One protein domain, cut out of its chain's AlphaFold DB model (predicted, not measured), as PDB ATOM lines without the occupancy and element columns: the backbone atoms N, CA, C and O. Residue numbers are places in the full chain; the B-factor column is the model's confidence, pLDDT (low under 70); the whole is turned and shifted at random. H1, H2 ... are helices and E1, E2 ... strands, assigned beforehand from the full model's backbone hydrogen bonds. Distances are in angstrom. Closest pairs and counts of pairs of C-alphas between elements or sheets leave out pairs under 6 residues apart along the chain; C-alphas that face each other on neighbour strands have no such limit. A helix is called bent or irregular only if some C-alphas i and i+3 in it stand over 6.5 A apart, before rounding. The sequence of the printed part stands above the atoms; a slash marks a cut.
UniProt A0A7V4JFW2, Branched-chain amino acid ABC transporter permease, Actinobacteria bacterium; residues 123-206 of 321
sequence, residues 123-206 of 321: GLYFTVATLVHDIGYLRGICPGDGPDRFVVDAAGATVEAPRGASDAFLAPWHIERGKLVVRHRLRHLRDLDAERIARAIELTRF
ATOM      1  N   GLY A 123     -29.387 -26.090 -46.404       75.06
ATOM      2  CA  GLY A 123     -28.345 -27.097 -46.194       75.06
ATOM      3  C   GLY A 123     -26.991 -26.789 -46.833       75.06
ATOM      4  O   GLY A 123     -26.030 -27.461 -46.492       75.06
ATOM      5  N   LEU A 124     -26.871 -25.785 -47.715       82.50
ATOM      6  CA  LEU A 124     -25.578 -25.450 -48.332       82.50
ATOM      7  C   LEU A 124     -24.517 -25.102 -47.277       82.50
ATOM      8  O   LEU A 124     -23.400 -25.605 -47.337       82.50
ATOM      9  N   TYR A 125     -24.884 -24.281 -46.292       87.25
ATOM     10  CA  TYR A 125     -23.997 -23.893 -45.195       87.25
ATOM     11  C   TYR A 125     -23.591 -25.097 -44.349       87.25
ATOM     12  O   TYR A 125     -22.406 -25.273 -44.088       87.25
ATOM     13  N   PHE A 126     -24.552 -25.958 -44.003       87.50
ATOM     14  CA  PHE A 126     -24.292 -27.231 -43.333       87.50
ATOM     15  C   PHE A 126     -23.301 -28.096 -44.124       87.50
ATOM     16  O   PHE A 126     -22.278 -28.491 -43.582       87.50
ATOM     17  N   THR A 127     -23.548 -28.330 -45.417       86.62
ATOM     18  CA  THR A 127     -22.688 -29.162 -46.272       86.62
ATOM     19  C   THR A 127     -21.275 -28.596 -46.394       86.62
ATOM     20  O   THR A 127     -20.301 -29.338 -46.263       86.62
ATOM     21  N   VAL A 128     -21.144 -27.286 -46.625       89.25
ATOM     22  CA  VAL A 128     -19.828 -26.644 -46.712       89.25
ATOM     23  C   VAL A 128     -19.112 -26.726 -45.368       89.25
ATOM     24  O   VAL A 128     -17.953 -27.123 -45.345       89.25
ATOM     25  N   ALA A 129     -19.793 -26.428 -44.260       91.62
ATOM     26  CA  ALA A 129     -19.214 -26.527 -42.923       91.62
ATOM     27  C   ALA A 129     -18.747 -27.954 -42.606       91.62
ATOM     28  O   ALA A 129     -17.593 -28.129 -42.232       91.62
ATOM     29  N   THR A 130     -19.566 -28.983 -42.862       91.12
ATOM     30  CA  THR A 130     -19.156 -30.387 -42.666       91.12
ATOM     31  C   THR A 130     -17.936 -30.764 -43.502       91.12
ATOM     32  O   THR A 130     -17.109 -31.547 -43.056       91.12
ATOM     33  N   LEU A 131     -17.781 -30.181 -44.694       91.69
ATOM     34  CA  LEU A 131     -16.645 -30.463 -45.567       91.69
ATOM     35  C   LEU A 131     -15.345 -29.805 -45.079       91.69
ATOM     36  O   LEU A 131     -14.270 -30.347 -45.319       91.69
ATOM     37  N   VAL A 132     -15.428 -28.628 -44.453       92.81
ATOM     38  CA  VAL A 132     -14.251 -27.792 -44.165       92.81
ATOM     39  C   VAL A 132     -13.959 -27.599 -42.676       92.81
ATOM     40  O   VAL A 132     -12.998 -26.902 -42.363       92.81
ATOM     41  N   HIS A 133     -14.739 -28.185 -41.763       94.19
ATOM     42  CA  HIS A 133     -14.541 -27.998 -40.321       94.19
ATOM     43  C   HIS A 133     -13.134 -28.397 -39.847       94.19
ATOM     44  O   HIS A 133     -12.485 -27.612 -39.163       94.19
ATOM     45  N   ASP A 134     -12.599 -29.507 -40.357       93.69
ATOM     46  CA  ASP A 134     -11.243 -29.986 -40.050       93.69
ATOM     47  C   ASP A 134     -10.148 -29.486 -41.006       93.69
ATOM     48  O   ASP A 134      -8.990 -29.903 -40.938       93.69
ATOM     49  N   ILE A 135     -10.453 -28.545 -41.904       94.31
ATOM     50  CA  ILE A 135      -9.478 -28.091 -42.910       94.31
ATOM     51  C   ILE A 135      -8.229 -27.433 -42.289       94.31
ATOM     52  O   ILE A 135      -7.192 -27.310 -42.944       94.31
ATOM     53  N   GLY A 136      -8.320 -27.009 -41.026       94.62
ATOM     54  CA  GLY A 136      -7.233 -26.369 -40.292       94.62
ATOM     55  C   GLY A 136      -6.053 -27.279 -39.946       94.62
ATOM     56  O   GLY A 136      -4.977 -26.749 -39.663       94.62
ATOM     57  N   TYR A 137      -6.208 -28.604 -40.026       94.69
ATOM     58  CA  TYR A 137      -5.096 -29.551 -39.874       94.69
ATOM     59  C   TYR A 137      -4.077 -29.459 -41.013       94.69
ATOM     60  O   TYR A 137      -2.901 -29.758 -40.825       94.69
ATOM     61  N   LEU A 138      -4.499 -29.012 -42.199       93.00
ATOM     62  CA  LEU A 138      -3.636 -29.011 -43.373       93.00
ATOM     63  C   LEU A 138      -2.545 -27.942 -43.270       93.00
ATOM     64  O   LEU A 138      -2.799 -26.780 -42.934       93.00
ATOM     65  N   ARG A 139      -1.318 -28.315 -43.633       93.25
ATOM     66  CA  ARG A 139      -0.186 -27.389 -43.791       93.25
ATOM     67  C   ARG A 139      -0.249 -26.648 -45.130       93.25
ATOM     68  O   ARG A 139      -0.644 -27.211 -46.149       93.25
ATOM     69  N   GLY A 140       0.171 -25.382 -45.149       90.69
ATOM     70  CA  GLY A 140       0.294 -24.586 -46.380       90.69
ATOM     71  C   GLY A 140      -1.027 -24.026 -46.918       90.69
ATOM     72  O   GLY A 140      -1.068 -23.474 -48.019       90.69
ATOM     73  N   ILE A 141      -2.115 -24.164 -46.161       91.38
ATOM     74  CA  ILE A 141      -3.438 -23.675 -46.553       91.38
ATOM     75  C   ILE A 141      -3.727 -22.265 -46.035       91.38
ATOM     76  O   ILE A 141      -4.430 -21.502 -46.713       91.38
ATOM     77  N   CYS A 142      -3.198 -21.915 -44.858       93.31
ATOM     78  CA  CYS A 142      -3.441 -20.616 -44.246       93.31
ATOM     79  C   CYS A 142      -2.586 -19.540 -44.932       93.31
ATOM     80  O   CYS A 142      -1.406 -19.768 -45.213       93.31
ATOM     81  N   PRO A 143      -3.135 -18.339 -45.190       89.25
ATOM     82  CA  PRO A 143      -2.331 -17.213 -45.649       89.25
ATOM     83  C   PRO A 143      -1.237 -16.895 -44.626       89.25
ATOM     84  O   PRO A 143      -1.544 -16.592 -43.478       89.25
ATOM     85  N   GLY A 144       0.025 -16.946 -45.049       90.19
ATOM     86  CA  GLY A 144       1.178 -16.727 -44.170       90.19
ATOM     87  C   GLY A 144       1.864 -18.005 -43.680       90.19
ATOM     88  O   GLY A 144       2.929 -17.896 -43.075       90.19
ATOM     89  N   ASP A 145       1.321 -19.192 -43.982       94.50
ATOM     90  CA  ASP A 145       2.066 -20.444 -43.820       94.50
ATOM     91  C   ASP A 145       3.351 -20.402 -44.677       94.50
ATOM     92  O   ASP A 145       3.344 -19.999 -45.844       94.50
ATOM     93  N   GLY A 146       4.465 -20.805 -44.073       92.25
ATOM     94  CA  GLY A 146       5.768 -21.010 -44.699       92.25
ATOM     95  C   GLY A 146       6.112 -22.502 -44.828       92.25
ATOM     96  O   GLY A 146       5.248 -23.349 -44.616       92.25
ATOM     97  N   PRO A 147       7.369 -22.844 -45.175       89.50
ATOM     98  CA  PRO A 147       7.786 -24.238 -45.354       89.50
ATOM     99  C   PRO A 147       7.724 -25.056 -44.054       89.50
ATOM    100  O   PRO A 147       7.180 -26.153 -44.065       89.50
ATOM    101  N   ASP A 148       8.208 -24.492 -42.943       90.19
ATOM    102  CA  ASP A 148       8.284 -25.178 -41.641       90.19
ATOM    103  C   ASP A 148       7.518 -24.446 -40.526       90.19
ATOM    104  O   ASP A 148       7.498 -24.890 -39.380       90.19
ATOM    105  N   ARG A 149       6.887 -23.311 -40.856       94.00
ATOM    106  CA  ARG A 149       6.232 -22.406 -39.907       94.00
ATOM    107  C   ARG A 149       4.801 -22.119 -40.334       94.00
ATOM    108  O   ARG A 149       4.582 -21.681 -41.460       94.00
ATOM    109  N   PHE A 150       3.847 -22.296 -39.431       96.44
ATOM    110  CA  PHE A 150       2.420 -22.302 -39.748       96.44
ATOM    111  C   PHE A 150       1.647 -21.318 -38.865       96.44
ATOM    112  O   PHE A 150       1.902 -21.240 -37.665       96.44
ATOM    113  N   VAL A 151       0.719 -20.556 -39.448       96.44
ATOM    114  CA  VAL A 151      -0.098 -19.541 -38.754       96.44
ATOM    115  C   VAL A 151      -1.156 -20.209 -37.884       96.44
ATOM    116  O   VAL A 151      -1.901 -21.048 -38.373       96.44
ATOM    117  N   VAL A 152      -1.270 -19.846 -36.612       95.75
ATOM    118  CA  VAL A 152      -2.169 -20.539 -35.672       95.75
ATOM    119  C   VAL A 152      -3.376 -19.721 -35.232       95.75
ATOM    120  O   VAL A 152      -4.344 -20.293 -34.742       95.75
ATOM    121  N   ASP A 153      -3.358 -18.404 -35.429       93.38
ATOM    122  CA  ASP A 153      -4.447 -17.521 -35.021       93.38
ATOM    123  C   ASP A 153      -4.585 -16.282 -35.925       93.38
ATOM    124  O   ASP A 153      -3.785 -16.029 -36.830       93.38
ATOM    125  N   ALA A 154      -5.641 -15.500 -35.682       90.94
ATOM    126  CA  ALA A 154      -5.910 -14.260 -36.408       90.94
ATOM    127  C   ALA A 154      -4.942 -13.116 -36.065       90.94
ATOM    128  O   ALA A 154      -4.864 -12.149 -36.826       90.94
ATOM    129  N   ALA A 155      -4.206 -13.212 -34.954       92.25
ATOM    130  CA  ALA A 155      -3.171 -12.249 -34.589       92.25
ATOM    131  C   ALA A 155      -1.888 -12.440 -35.419       92.25
ATOM    132  O   ALA A 155      -1.011 -11.574 -35.407       92.25
ATOM    133  N   GLY A 156      -1.793 -13.540 -36.172       90.06
ATOM    134  CA  GLY A 156      -0.631 -13.877 -36.984       90.06
ATOM    135  C   GLY A 156       0.453 -14.601 -36.193       90.06
ATOM    136  O   GLY A 156       1.597 -14.647 -36.651       90.06
ATOM    137  N   ALA A 157       0.123 -15.161 -35.024       95.56
ATOM    138  CA  ALA A 157       1.035 -16.040 -34.314       95.56
ATOM    139  C   ALA A 157       1.332 -17.272 -35.170       95.56
ATOM    140  O   ALA A 157       0.503 -17.732 -35.962       95.56
ATOM    141  N   THR A 158       2.532 -17.817 -35.008       96.44
ATOM    142  CA  THR A 158       2.988 -18.961 -35.789       96.44
ATOM    143  C   THR A 158       3.670 -19.997 -34.922       96.44
ATOM    144  O   THR A 158       4.351 -19.640 -33.963       96.44
ATOM    145  N   VAL A 159       3.571 -21.258 -35.329       95.88
ATOM    146  CA  VAL A 159       4.263 -22.389 -34.712       95.88
ATOM    147  C   VAL A 159       5.162 -23.084 -35.736       95.88
ATOM    148  O   VAL A 159       4.831 -23.125 -36.922       95.88
ATOM    149  N   GLU A 160       6.302 -23.613 -35.301       95.25
ATOM    150  CA  GLU A 160       7.190 -24.422 -36.140       95.25
ATOM    151  C   GLU A 160       6.924 -25.910 -35.917       95.25
ATOM    152  O   GLU A 160       6.795 -26.353 -34.773       95.25
ATOM    153  N   ALA A 161       6.824 -26.683 -37.000       92.00
ATOM    154  CA  ALA A 161       6.597 -28.120 -36.886       92.00
ATOM    155  C   ALA A 161       7.903 -28.855 -36.537       92.00
ATOM    156  O   ALA A 161       8.912 -28.682 -37.231       92.00
ATOM    157  N   PRO A 162       7.901 -29.732 -35.518       90.81
ATOM    158  CA  PRO A 162       9.029 -30.610 -35.250       90.81
ATOM    159  C   PRO A 162       9.334 -31.515 -36.448       90.81
ATOM    160  O   PRO A 162       8.441 -31.962 -37.173       90.81
ATOM    161  N   ARG A 163      10.611 -31.858 -36.639       91.75
ATOM    162  CA  ARG A 163      11.000 -32.822 -37.674       91.75
ATOM    163  C   ARG A 163      10.304 -34.166 -37.423       91.75
ATOM    164  O   ARG A 163      10.526 -34.786 -36.390       91.75
ATOM    165  N   GLY A 164       9.545 -34.637 -38.412       89.56
ATOM    166  CA  GLY A 164       8.810 -35.905 -38.343       89.56
ATOM    167  C   GLY A 164       7.389 -35.788 -37.788       89.56
ATOM    168  O   GLY A 164       6.705 -36.806 -37.743       89.56
ATOM    169  N   ALA A 165       6.944 -34.584 -37.416       91.00
ATOM    170  CA  ALA A 165       5.564 -34.331 -37.019       91.00
ATOM    171  C   ALA A 165       4.585 -34.601 -38.172       91.00
ATOM    172  O   ALA A 165       4.867 -34.306 -39.346       91.00
ATOM    173  N   SER A 166       3.432 -35.154 -37.816       93.12
ATOM    174  CA  SER A 166       2.289 -35.277 -38.708       93.12
ATOM    175  C   SER A 166       1.476 -33.975 -38.714       93.12
ATOM    176  O   SER A 166       1.805 -33.000 -38.038       93.12
ATOM    177  N   ASP A 167       0.394 -33.937 -39.493       93.06
ATOM    178  CA  ASP A 167      -0.536 -32.801 -39.469       93.06
ATOM    179  C   ASP A 167      -1.297 -32.724 -38.128       93.06
ATOM    180  O   ASP A 167      -1.785 -31.654 -37.763       93.06
ATOM    181  N   ALA A 168      -1.326 -33.809 -37.338       93.12
ATOM    182  CA  ALA A 168      -1.963 -33.844 -36.022       93.12
ATOM    183  C   ALA A 168      -1.313 -32.888 -35.013       93.12
ATOM    184  O   ALA A 168      -1.981 -32.425 -34.091       93.12
ATOM    185  N   PHE A 169      -0.050 -32.499 -35.214       93.88
ATOM    186  CA  PHE A 169       0.590 -31.435 -34.437       93.88
ATOM    187  C   PHE A 169      -0.217 -30.122 -34.429       93.88
ATOM    188  O   PHE A 169      -0.156 -29.364 -33.463       93.88
ATOM    189  N   LEU A 170      -1.002 -29.855 -35.480       95.50
ATOM    190  CA  LEU A 170      -1.846 -28.663 -35.581       95.50
ATOM    191  C   LEU A 170      -3.199 -28.798 -34.858       95.50
ATOM    192  O   LEU A 170      -3.947 -27.818 -34.824       95.50
ATOM    193  N   ALA A 171      -3.501 -29.943 -34.231       94.25
ATOM    194  CA  ALA A 171      -4.750 -30.174 -33.496       94.25
ATOM    195  C   ALA A 171      -5.099 -29.067 -32.487       94.25
ATOM    196  O   ALA A 171      -6.256 -28.667 -32.440       94.25
ATOM    197  N   PRO A 172      -4.172 -28.469 -31.716       94.31
ATOM    198  CA  PRO A 172      -4.557 -27.414 -30.774       94.31
ATOM    199  C   PRO A 172      -5.111 -26.146 -31.447       94.31
ATOM    200  O   PRO A 172      -5.821 -25.366 -30.814       94.31
ATOM    201  N   TRP A 173      -4.806 -25.938 -32.733       95.75
ATOM    202  CA  TRP A 173      -5.124 -24.714 -33.472       95.75
ATOM    203  C   TRP A 173      -6.014 -24.943 -34.697       95.75
ATOM    204  O   TRP A 173      -6.338 -23.979 -35.392       95.75
ATOM    205  N   HIS A 174      -6.420 -26.184 -34.986       95.81
ATOM    206  CA  HIS A 174      -7.146 -26.515 -36.217       95.81
ATOM    207  C   HIS A 174      -8.458 -25.726 -36.368       95.81
ATOM    208  O   HIS A 174      -8.737 -25.250 -37.463       95.81
ATOM    209  N   ILE A 175      -9.215 -25.487 -35.289       96.88
ATOM    210  CA  ILE A 175     -10.454 -24.685 -35.336       96.88
ATOM    211  C   ILE A 175     -10.163 -23.234 -35.745       96.88
ATOM    212  O   ILE A 175     -10.784 -22.703 -36.668       96.88
ATOM    213  N   GLU A 176      -9.176 -22.586 -35.116       96.81
ATOM    214  CA  GLU A 176      -8.784 -21.214 -35.471       96.81
ATOM    215  C   GLU A 176      -8.276 -21.134 -36.912       96.81
ATOM    216  O   GLU A 176      -8.727 -20.290 -37.693       96.81
ATOM    217  N   ARG A 177      -7.402 -22.069 -37.294       97.12
ATOM    218  CA  ARG A 177      -6.888 -22.197 -38.662       97.12
ATOM    219  C   ARG A 177      -8.017 -22.400 -39.671       97.12
ATOM    220  O   ARG A 177      -8.053 -21.708 -40.688       97.12
ATOM    221  N   GLY A 178      -8.975 -23.278 -39.385       96.38
ATOM    222  CA  GLY A 178     -10.135 -23.539 -40.237       96.38
ATOM    223  C   GLY A 178     -10.959 -22.276 -40.481       96.38
ATOM    224  O   GLY A 178     -11.234 -21.922 -41.634       96.38
ATOM    225  N   LYS A 179     -11.249 -21.511 -39.421       97.12
ATOM    226  CA  LYS A 179     -11.938 -20.214 -39.532       97.12
ATOM    227  C   LYS A 179     -11.155 -19.211 -40.388       97.12
ATOM    228  O   LYS A 179     -11.759 -18.520 -41.213       97.12
ATOM    229  N   LEU A 180      -9.827 -19.133 -40.250       95.88
ATOM    230  CA  LEU A 180      -8.984 -18.257 -41.081       95.88
ATOM    231  C   LEU A 180      -9.048 -18.627 -42.562       95.88
ATOM    232  O   LEU A 180      -9.219 -17.750 -43.414       95.88
ATOM    233  N   VAL A 181      -8.936 -19.920 -42.873       94.62
ATOM    234  CA  VAL A 181      -9.011 -20.426 -44.249       94.62
ATOM    235  C   VAL A 181     -10.354 -20.079 -44.868       94.62
ATOM    236  O   VAL A 181     -10.391 -19.524 -45.966       94.62
ATOM    237  N   VAL A 182     -11.448 -20.364 -44.166       94.25
ATOM    238  CA  VAL A 182     -12.812 -20.111 -44.642       94.25
ATOM    239  C   VAL A 182     -13.030 -18.624 -44.894       94.25
ATOM    240  O   VAL A 182     -13.401 -18.242 -46.006       94.25
ATOM    241  N   ARG A 183     -12.693 -17.761 -43.930       94.50
ATOM    242  CA  ARG A 183     -12.789 -16.303 -44.106       94.50
ATOM    243  C   ARG A 183     -11.935 -15.811 -45.273       94.50
ATOM    244  O   ARG A 183     -12.380 -14.969 -46.047       94.50
ATOM    245  N   HIS A 184     -10.731 -16.351 -45.455       91.25
ATOM    246  CA  HIS A 184      -9.853 -15.942 -46.551       91.25
ATOM    247  C   HIS A 184     -10.329 -16.422 -47.930       91.25
ATOM    248  O   HIS A 184     -10.268 -15.665 -48.903       91.25
ATOM    249  N   ARG A 185     -10.749 -17.685 -48.041       89.75
ATOM    250  CA  ARG A 185     -11.114 -18.327 -49.313       89.75
ATOM    251  C   ARG A 185     -12.488 -17.881 -49.792       89.75
ATOM    252  O   ARG A 185     -12.657 -17.651 -50.985       89.75
ATOM    253  N   LEU A 186     -13.436 -17.713 -48.872       87.44
ATOM    254  CA  LEU A 186     -14.821 -17.385 -49.206       87.44
ATOM    255  C   LEU A 186     -15.086 -15.877 -49.303       87.44
ATOM    256  O   LEU A 186     -16.142 -15.498 -49.790       87.44
ATOM    257  N   ARG A 187     -14.126 -15.001 -48.954       84.69
ATOM    258  CA  ARG A 187     -14.288 -13.527 -49.026       84.69
ATOM    259  C   ARG A 187     -14.781 -12.984 -50.371       84.69
ATOM    260  O   ARG A 187     -15.318 -11.884 -50.428       84.69
ATOM    261  N   HIS A 188     -14.533 -13.714 -51.460       80.00
ATOM    262  CA  HIS A 188     -14.896 -13.306 -52.820       80.00
ATOM    263  C   HIS A 188     -16.261 -13.848 -53.268       80.00
ATOM    264  O   HIS A 188     -16.778 -13.415 -54.299       80.00
ATOM    265  N   LEU A 189     -16.847 -14.779 -52.512       81.94
ATOM    266  CA  LEU A 189     -18.130 -15.407 -52.814       81.94
ATOM    267  C   LEU A 189     -19.245 -14.637 -52.106       81.94
ATOM    268  O   LEU A 189     -19.492 -14.826 -50.922       81.94
ATOM    269  N   ARG A 190     -19.927 -13.749 -52.837       75.50
ATOM    270  CA  ARG A 190     -20.954 -12.856 -52.262       75.50
ATOM    271  C   ARG A 190     -22.201 -13.589 -51.765       75.50
ATOM    272  O   ARG A 190     -22.903 -13.059 -50.914       75.50
ATOM    273  N   ASP A 191     -22.454 -14.785 -52.287       78.12
ATOM    274  CA  ASP A 191     -23.645 -15.578 -51.967       78.12
ATOM    275  C   ASP A 191     -23.440 -16.511 -50.760       78.12
ATOM    276  O   ASP A 191     -24.384 -17.179 -50.329       78.12
ATOM    277  N   LEU A 192     -22.220 -16.566 -50.203       82.31
ATOM    278  CA  LEU A 192     -21.865 -17.461 -49.105       82.31
ATOM    279  C   LEU A 192     -21.276 -16.684 -47.923       82.31
ATOM    280  O   LEU A 192     -20.171 -16.152 -47.986       82.31
ATOM    281  N   ASP A 193     -22.018 -16.656 -46.818       88.31
ATOM    282  CA  ASP A 193     -21.578 -16.038 -45.568       88.31
ATOM    283  C   ASP A 193     -20.485 -16.879 -44.883       88.31
ATOM    284  O   ASP A 193     -20.741 -17.938 -44.297       88.31
ATOM    285  N   ALA A 194     -19.249 -16.384 -44.958       92.38
ATOM    286  CA  ALA A 194     -18.087 -17.018 -44.351       92.38
ATOM    287  C   ALA A 194     -18.159 -17.058 -42.818       92.38
ATOM    288  O   ALA A 194     -17.620 -17.988 -42.218       92.38
ATOM    289  N   GLU A 195     -18.819 -16.088 -42.180       94.31
ATOM    290  CA  GLU A 195     -18.890 -16.017 -40.720       94.31
ATOM    291  C   GLU A 195     -19.868 -17.052 -40.169       94.31
ATOM    292  O   GLU A 195     -19.598 -17.706 -39.162       94.31
ATOM    293  N   ARG A 196     -20.962 -17.294 -40.894       92.44
ATOM    294  CA  ARG A 196     -21.887 -18.385 -40.579       92.44
ATOM    295  C   ARG A 196     -21.205 -19.756 -40.625       92.44
ATOM    296  O   ARG A 196     -21.450 -20.579 -39.747       92.44
ATOM    297  N   ILE A 197     -20.334 -19.989 -41.612       93.44
ATOM    298  CA  ILE A 197     -19.538 -21.227 -41.697       93.44
ATOM    299  C   ILE A 197     -18.502 -21.261 -40.573       93.44
ATOM    300  O   ILE A 197     -18.403 -22.269 -39.887       93.44
ATOM    301  N   ALA A 198     -17.779 -20.164 -40.329       96.00
ATOM    302  CA  ALA A 198     -16.800 -20.082 -39.247       96.00
ATOM    303  C   ALA A 198     -17.420 -20.386 -37.871       96.00
ATOM    304  O   ALA A 198     -16.800 -21.077 -37.066       96.00
ATOM    305  N   ARG A 199     -18.662 -19.948 -37.624       95.25
ATOM    306  CA  ARG A 199     -19.429 -20.309 -36.423       95.25
ATOM    307  C   ARG A 199     -19.739 -21.806 -36.347       95.25
ATOM    308  O   ARG A 199     -19.681 -22.381 -35.269       95.25
ATOM    309  N   ALA A 200     -20.083 -22.433 -37.471       95.31
ATOM    310  CA  ALA A 200     -20.317 -23.873 -37.506       95.31
ATOM    311  C   ALA A 200     -19.042 -24.674 -37.200       95.31
ATOM    312  O   ALA A 200     -19.132 -25.675 -36.502       95.31
ATOM    313  N   ILE A 201     -17.879 -24.200 -37.659       96.75
ATOM    314  CA  ILE A 201     -16.568 -24.775 -37.314       96.75
ATOM    315  C   ILE A 201     -16.255 -24.567 -35.835       96.75
ATOM    316  O   ILE A 201     -15.800 -25.486 -35.178       96.75
ATOM    317  N   GLU A 202     -16.530 -23.386 -35.276       96.25
ATOM    318  CA  GLU A 202     -16.309 -23.156 -33.843       96.25
ATOM    319  C   GLU A 202     -17.068 -24.166 -32.979       96.25
ATOM    320  O   GLU A 202     -16.505 -24.710 -32.034       96.25
ATOM    321  N   LEU A 203     -18.311 -24.494 -33.348       95.19
ATOM    322  CA  LEU A 203     -19.106 -25.462 -32.597       95.19
ATOM    323  C   LEU A 203     -18.570 -26.898 -32.649       95.19
ATOM    324  O   LEU A 203     -18.994 -27.697 -31.819       95.19
ATOM    325  N   THR A 204     -17.657 -27.241 -33.565       95.19
ATOM    326  CA  THR A 204     -16.988 -28.555 -33.559       95.19
ATOM    327  C   THR A 204     -15.806 -28.603 -32.589       95.19
ATOM    328  O   THR A 204     -15.215 -29.664 -32.409       95.19
ATOM    329  N   ARG A 205     -15.459 -27.490 -31.925       94.50
ATOM    330  CA  ARG A 205     -14.386 -27.466 -30.928       94.50
ATOM    331  C   ARG A 205     -14.639 -28.504 -29.840       94.50
ATOM    332  O   ARG A 205     -15.680 -28.508 -29.181       94.50
ATOM    333  N   PHE A 206     -13.621 -29.325 -29.613       88.88
ATOM    334  CA  PHE A 206     -13.614 -30.326 -28.564       88.88
ATOM    335  C   PHE A 206     -12.343 -30.215 -27.702       88.88
ATOM    336  O   PHE A 206     -11.257 -30.051 -28.264       88.88
TER     337      PHE A 206
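What this domain is: This is residues 123 to 206 of the 321 residues of the protein "Branched-chain amino acid ABC transporter permease" of Actinobacteria bacterium (UniProt A0A7V4JFW2). The domain is an elongated body with a kinked helix, H2, in its middle; the short helix H3 folds back along the later part of H2 as a helical hairpin, and H1 packs on H3 toward one end of the body. Toward the other end lies a small hairpin of two very short strands, E1 and E2, near H2, and a long loop, residues 133 to 148, leads from H1 to it. The printed part has 84 residues, with three named helices and two named strands in the order H1, E1, E2, H2, H3; the two strands make one antiparallel sheet, and the class is mostly helix. By its radius of gyration of the C-alphas, 12.8 A, the whole is compact, and the C-alphas span 40 by 25 by 18 A.

Where its parts are: H1 is residues 123 to 132, 14.3 A from first to last C-alpha, and its C-alpha 123 is at (-28.345, -27.097, -46.194). Strand E1 is residues 149 to 151, 7.0 A long, and strand E2 is residues 158 to 160, 6.9 A long. H2 is residues 167 to 186, the longest helix, 23.2 A from C-alpha 167 at (-0.536, -32.801, -39.469) to C-alpha 186. It has a kink of 87 degrees near residue 174 and is irregular: C-alphas 172 and 175 are 7.9 A apart. H3 is residues 194 to 202, 12.3 A long, and ends with C-alpha 202 at (-16.309, -23.156, -33.843).

How they stand to each other: The centre of H2 is 1.7 A from the mean of the C-alphas. H2 and H3 form a helical hairpin: they touch, with the C-alphas of Lys 179 and Ala 198 closest at 4.9 A, and run opposite ways at a shallow tilt of 19 degrees, though the line of H2 is a rough one. H1 and H3 touch, with the C-alphas of Ala 129 and Ile 197 closest at 5.4 A, and run the same way at a steep tilt of 60 degrees. H1 and H2 are close but not clearly touching; their closest C-alphas, of Val 132 and Gly 178, are 7.1 A apart. E1 and E2 form an antiparallel hairpin, with N 150 and O 159 at 2.8 A and N 159 and O 150 at 2.9 A, both within hydrogen-bond range. E2 and H2 are near each other, and the closest C-alphas of E1 and H2, of Val 151 and Arg 177, are 7.3 A apart. H3 is apart from both strands. Every O i to N i+4 pair is within hydrogen-bond range in H1 and H3, and 11 of 16 are in H2.

The domain as a whole: The two C-alphas farthest apart, of Arg 163 and Asp 191, are 41.3 A from each other. The printed part has no cut. The link from H1 to E1, 16 residues, is long; the links E1 to E2, E2 to H2 and H2 to H3 are short. The mean pLDDT of the printed part is 91.9, and no printed residue is under 70.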